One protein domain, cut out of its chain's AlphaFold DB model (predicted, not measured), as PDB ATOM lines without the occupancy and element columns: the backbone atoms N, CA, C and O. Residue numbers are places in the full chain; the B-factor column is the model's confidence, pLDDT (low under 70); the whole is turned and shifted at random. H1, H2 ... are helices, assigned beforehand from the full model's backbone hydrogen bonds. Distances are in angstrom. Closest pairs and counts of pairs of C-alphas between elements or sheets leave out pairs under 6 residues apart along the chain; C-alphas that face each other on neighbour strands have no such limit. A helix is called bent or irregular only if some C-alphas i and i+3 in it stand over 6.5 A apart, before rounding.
ATOM      1  N   ASP A 216      50.211 -15.135  25.646       85.06
ATOM      2  CA  ASP A 216      49.106 -15.980  26.093       85.06
ATOM      3  C   ASP A 216      48.176 -15.179  27.029       85.06
ATOM      4  O   ASP A 216      48.618 -14.673  28.069       85.06
ATOM      5  N   PRO A 217      46.878 -15.040  26.697       82.38
ATOM      6  CA  PRO A 217      45.917 -14.318  27.525       82.38
ATOM      7  C   PRO A 217      45.683 -14.913  28.919       82.38
ATOM      8  O   PRO A 217      45.180 -14.199  29.792       82.38
ATOM      9  N   VAL A 218      46.034 -16.183  29.146       83.75
ATOM     10  CA  VAL A 218      45.954 -16.824  30.468       83.75
ATOM     11  C   VAL A 218      47.008 -16.250  31.425       83.75
ATOM     12  O   VAL A 218      46.803 -16.221  32.640       83.75
ATOM     13  N   GLN A 219      48.123 -15.740  30.898       81.19
ATOM     14  CA  GLN A 219      49.234 -15.258  31.708       81.19
ATOM     15  C   GLN A 219      48.930 -13.904  32.360       81.19
ATOM     16  O   GLN A 219      48.367 -12.979  31.766       81.19
ATOM     17  N   ALA A 220      49.378 -13.734  33.607       81.88
ATOM     18  CA  ALA A 220      49.201 -12.479  34.341       81.88
ATOM     19  C   ALA A 220      49.874 -11.290  33.628       81.88
ATOM     20  O   ALA A 220      49.371 -10.163  33.668       81.88
ATOM     21  N   THR A 221      50.979 -11.553  32.939       83.81
ATOM     22  CA  THR A 221      51.813 -10.607  32.189       83.81
ATOM     23  C   THR A 221      51.377 -10.413  30.733       83.81
ATOM     24  O   THR A 221      52.068  -9.720  29.993       83.81
ATOM     25  N   PHE A 222      50.201 -10.927  30.337       86.06
ATOM     26  CA  PHE A 222      49.673 -10.814  28.974       86.06
ATOM     27  C   PHE A 222      49.794  -9.396  28.389       86.06
ATOM     28  O   PHE A 222      49.244  -8.450  28.966       86.06
ATOM     29  N   LEU A 223      50.468  -9.269  27.241       83.94
ATOM     30  CA  LEU A 223      50.730  -8.021  26.508       83.94
ATOM     31  C   LEU A 223      51.459  -6.933  27.321       83.94
ATOM     32  O   LEU A 223      51.242  -5.737  27.110       83.94
ATOM     33  N   ASP A 224      52.334  -7.315  28.253       86.75
ATOM     34  CA  ASP A 224      53.281  -6.381  28.868       86.75
ATOM     35  C   ASP A 224      54.397  -6.021  27.877       86.75
ATOM     36  O   ASP A 224      55.194  -6.863  27.463       86.75
ATOM     37  N   VAL A 225      54.483  -4.741  27.513       84.88
ATOM     38  CA  VAL A 225      55.456  -4.238  26.533       84.88
ATOM     39  C   VAL A 225      56.890  -4.550  26.932       84.88
ATOM     40  O   VAL A 225      57.699  -4.898  26.077       84.88
ATOM     41  N   SER A 226      57.213  -4.466  28.225       86.44
ATOM     42  CA  SER A 226      58.573  -4.723  28.706       86.44
ATOM     43  C   SER A 226      59.010  -6.170  28.472       86.44
ATOM     44  O   SER A 226      60.197  -6.439  28.285       86.44
ATOM     45  N   LYS A 227      58.038  -7.080  28.446       86.00
ATOM     46  CA  LYS A 227      58.226  -8.517  28.317       86.00
ATOM     47  C   LYS A 227      58.131  -9.011  26.878       86.00
ATOM     48  O   LYS A 227      58.918  -9.857  26.480       86.00
ATOM     49  N   VAL A 228      57.243  -8.421  26.077       89.00
ATOM     50  CA  VAL A 228      57.082  -8.747  24.648       89.00
ATOM     51  C   VAL A 228      58.158  -8.071  23.785       89.00
ATOM     52  O   VAL A 228      58.391  -8.474  22.647       89.00
ATOM     53  N   LYS A 229      58.872  -7.071  24.319       88.25
ATOM     54  CA  LYS A 229      59.913  -6.316  23.607       88.25
ATOM     55  C   LYS A 229      60.899  -7.166  22.785       88.25
ATOM     56  O   LYS A 229      61.111  -6.796  21.632       88.25
ATOM     57  N   PRO A 230      61.452  -8.295  23.275       89.31
ATOM     58  CA  PRO A 230      62.352  -9.130  22.476       89.31
ATOM     59  C   PRO A 230      61.737  -9.594  21.144       89.31
ATOM     60  O   PRO A 230      62.430  -9.657  20.130       89.31
ATOM     61  N   LEU A 231      60.425  -9.865  21.114       88.62
ATOM     62  CA  LEU A 231      59.709 -10.208  19.881       88.62
ATOM     63  C   LEU A 231      59.505  -8.996  18.971       88.62
ATOM     64  O   LEU A 231      59.642  -9.119  17.757       88.62
ATOM     65  N   LEU A 232      59.204  -7.828  19.542       89.00
ATOM     66  CA  LEU A 232      59.013  -6.593  18.773       89.00
ATOM     67  C   LEU A 232      60.311  -6.142  18.106       89.00
ATOM     68  O   LEU A 232      60.303  -5.748  16.940       89.00
ATOM     69  N   ASP A 233      61.427  -6.266  18.824       89.62
ATOM     70  CA  ASP A 233      62.761  -5.979  18.307       89.62
ATOM     71  C   ASP A 233      63.118  -6.947  17.161       89.62
ATOM     72  O   ASP A 233      63.674  -6.524  16.142       89.62
ATOM     73  N   LEU A 234      62.723  -8.226  17.264       88.06
ATOM     74  CA  LEU A 234      62.910  -9.227  16.208       88.06
ATOM     75  C   LEU A 234      62.112  -8.894  14.936       88.06
ATOM     76  O   LEU A 234      62.642  -8.999  13.827       88.06
ATOM     77  N   THR A 235      60.849  -8.483  15.076       88.50
ATOM     78  CA  THR A 235      59.974  -8.153  13.937       88.50
ATOM     79  C   THR A 235      60.128  -6.716  13.448       88.50
ATOM     80  O   THR A 235      59.545  -6.356  12.425       88.50
ATOM     81  N   LYS A 236      60.923  -5.895  14.147       88.06
ATOM     82  CA  LYS A 236      61.054  -4.444  13.933       88.06
ATOM     83  C   LYS A 236      59.711  -3.711  14.044       88.06
ATOM     84  O   LYS A 236      59.483  -2.714  13.358       88.06
ATOM     85  N   THR A 237      58.821  -4.211  14.897       86.31
ATOM     86  CA  THR A 237      57.516  -3.591  15.142       86.31
ATOM     87  C   THR A 237      57.685  -2.459  16.157       86.31
ATOM     88  O   THR A 237      58.280  -2.681  17.212       86.31
ATOM     89  N   PRO A 238      57.172  -1.244  15.890       83.25
ATOM     90  CA  PRO A 238      57.222  -0.167  16.870       83.25
ATOM     91  C   PRO A 238      56.400  -0.541  18.110       83.25
ATOM     92  O   PRO A 238      55.230  -0.905  18.013       83.25
ATOM     93  N   ALA A 239      57.015  -0.443  19.286       77.44
ATOM     94  CA  ALA A 239      56.336  -0.661  20.557       77.44
ATOM     95  C   ALA A 239      55.621   0.630  20.992       77.44
ATOM     96  O   ALA A 239      56.274   1.580  21.428       77.44
ATOM     97  N   LEU A 240      54.290   0.681  20.869       82.94
ATOM     98  CA  LEU A 240      53.469   1.751  21.450       82.94
ATOM     99  C   LEU A 240      52.777   1.272  22.732       82.94
ATOM    100  O   LEU A 240      51.782   0.547  22.687       82.94
ATOM    101  N   ASP A 241      53.240   1.752  23.888       82.25
ATOM    102  CA  ASP A 241      52.680   1.393  25.202       82.25
ATOM    103  C   ASP A 241      51.173   1.628  25.324       82.25
ATOM    104  O   ASP A 241      50.466   0.880  26.004       82.25
ATOM    105  N   SER A 242      50.669   2.681  24.681       82.44
ATOM    106  CA  SER A 242      49.244   2.999  24.662       82.44
ATOM    107  C   SER A 242      48.432   1.946  23.909       82.44
ATOM    108  O   SER A 242      47.358   1.572  24.375       82.44
ATOM    109  N   GLU A 243      48.944   1.432  22.790       84.94
ATOM    110  CA  GLU A 243      48.250   0.432  21.971       84.94
ATOM    111  C   GLU A 243      48.190  -0.918  22.680       84.94
ATOM    112  O   GLU A 243      47.118  -1.512  22.763       84.94
ATOM    113  N   PHE A 244      49.296  -1.357  23.290       85.00
ATOM    114  CA  PHE A 244      49.334  -2.603  24.061       85.00
ATOM    115  C   PHE A 244      48.381  -2.573  25.261       85.00
ATOM    116  O   PHE A 244      47.675  -3.549  25.511       85.00
ATOM    117  N   LYS A 245      48.280  -1.442  25.975       84.38
ATOM    118  CA  LYS A 245      47.315  -1.283  27.080       84.38
ATOM    119  C   LYS A 245      45.867  -1.363  26.599       84.38
ATOM    120  O   LYS A 245      45.050  -2.029  27.237       84.38
ATOM    121  N   VAL A 246      45.548  -0.701  25.486       86.44
ATOM    122  CA  VAL A 246      44.202  -0.737  24.894       86.44
ATOM    123  C   VAL A 246      43.869  -2.147  24.406       86.44
ATOM    124  O   VAL A 246      42.815  -2.670  24.764       86.44
ATOM    125  N   ALA A 247      44.779  -2.792  23.672       85.25
ATOM    126  CA  ALA A 247      44.616  -4.153  23.168       85.25
ATOM    127  C   ALA A 247      44.433  -5.167  24.304       85.25
ATOM    128  O   ALA A 247      43.508  -5.976  24.263       85.25
ATOM    129  N   ARG A 248      45.249  -5.079  25.363       85.00
ATOM    130  CA  ARG A 248      45.140  -5.933  26.553       85.00
ATOM    131  C   ARG A 248      43.771  -5.819  27.214       85.00
ATOM    132  O   ARG A 248      43.166  -6.839  27.536       85.00
ATOM    133  N   ASN A 249      43.280  -4.598  27.418       85.06
ATOM    134  CA  ASN A 249      41.976  -4.373  28.039       85.06
ATOM    135  C   ASN A 249      40.839  -4.867  27.139       85.06
ATOM    136  O   ASN A 249      39.960  -5.580  27.612       85.06
ATOM    137  N   PHE A 250      40.891  -4.552  25.842       86.94
ATOM    138  CA  PHE A 250      39.889  -4.985  24.871       86.94
ATOM    139  C   PHE A 250      39.793  -6.515  24.778       86.94
ATOM    140  O   PHE A 250      38.700  -7.066  24.894       86.94
ATOM    141  N   LEU A 251      40.929  -7.206  24.625       86.06
ATOM    142  CA  LEU A 251      40.973  -8.667  24.518       86.06
ATOM    143  C   LEU A 251      40.508  -9.342  25.811       86.06
ATOM    144  O   LEU A 251      39.722 -10.280  25.746       86.06
ATOM    145  N   LYS A 252      40.890  -8.821  26.986       83.06
ATOM    146  CA  LYS A 252      40.372  -9.326  28.268       83.06
ATOM    147  C   LYS A 252      38.853  -9.194  28.372       83.06
ATOM    148  O   LYS A 252      38.201 -10.137  28.811       83.06
ATOM    149  N   THR A 253      38.283  -8.064  27.950       82.25
ATOM    150  CA  THR A 253      36.826  -7.869  27.951       82.25
ATOM    151  C   THR A 253      36.131  -8.818  26.976       82.25
ATOM    152  O   THR A 253      35.147  -9.445  27.349       82.25
ATOM    153  N   GLN A 254      36.648  -8.984  25.754       81.06
ATOM    154  CA  GLN A 254      36.076  -9.916  24.773       81.06
ATOM    155  C   GLN A 254      36.128 -11.368  25.262       81.06
ATOM    156  O   GLN A 254      35.138 -12.085  25.154       81.06
ATOM    157  N   MET A 255      37.240 -11.776  25.877       75.75
ATOM    158  CA  MET A 255      37.396 -13.125  26.421       75.75
ATOM    159  C   MET A 255      36.456 -13.411  27.598       75.75
ATOM    160  O   MET A 255      35.929 -14.515  27.698       75.75
ATOM    161  N   GLN A 256      36.190 -12.420  28.456       70.88
ATOM    162  CA  GLN A 256      35.194 -12.535  29.531       70.88
ATOM    163  C   GLN A 256      33.757 -12.651  29.008       70.88
ATOM    164  O   GLN A 256      32.929 -13.280  29.654       70.88
ATOM    165  N   VAL A 257      33.460 -12.060  27.848       66.06
ATOM    166  CA  VAL A 257      32.138 -12.143  27.204       66.06
ATOM    167  C   VAL A 257      31.942 -13.488  26.489       66.06
ATOM    168  O   VAL A 257      30.811 -13.955  26.371       66.06
ATOM    169  N   SER A 258      33.021 -14.129  26.030       60.19
ATOM    170  CA  SER A 258      32.981 -15.429  25.342       60.19
ATOM    171  C   SER A 258      33.052 -16.660  26.256       60.19
ATOM    172  O   SER A 258      32.753 -17.759  25.791       60.19
TER     173      SER A 258
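This is residues 216 to 258 of the 265 residues of an uncharacterized protein of Larimichthys crocea (UniProt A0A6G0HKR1). One long helix, H2, makes most of the longest axis, and a shorter, irregular helix, H1, meets it loosely as an L, the corner lying where both helices begin. The far end of H1 with the residue after it, residues 230 to 236, sticks out from the rest, while the unnamed stretch 216 to 224 runs beside H2 before it leads into H1. The printed part has 43 residues with two named helices, H1 then H2 along the chain, and no named strand; the class is all helix. The whole is only just loose, close to compact, with a radius of gyration of the C-alphas of 11.1 A, and it is elongated, with spans of 33 by 18 by 14 A.

H2 holds residues 241 to 258 and measures 25.9 A from C-alpha 241 at (52.680, 1.393, 25.202) to C-alpha 258 at (32.981, -15.429, 25.342). H1 holds residues 225 to 235 and measures 13.9 A, beginning with C-alpha 225 at (55.456, -4.238, 26.533). H1 is irregular: C-alphas 227 and 230 are 7.2 A apart.

H2 and H1 are close but not clearly touching, with 2 pairs of C-alphas within 8 A. Their closest C-alphas, those of Asp 241 and Val 225, are 6.4 A apart. Their lines are about perpendicular, at 76 degrees, that of H1 being a rough one. Their centres are 18.2 A apart. In H2 every O i to N i+4 pair is within hydrogen-bond range; in H1, 5 of 7 are.

The two C-alphas farthest apart, those of Leu 234 and Val 257, are 32.8 A apart. The printed part has no cut. The link from H1 to H2, residues 236 to 240, is tight. The mean pLDDT of the printed part is 83.6, and residues 257 to 258 are under 70.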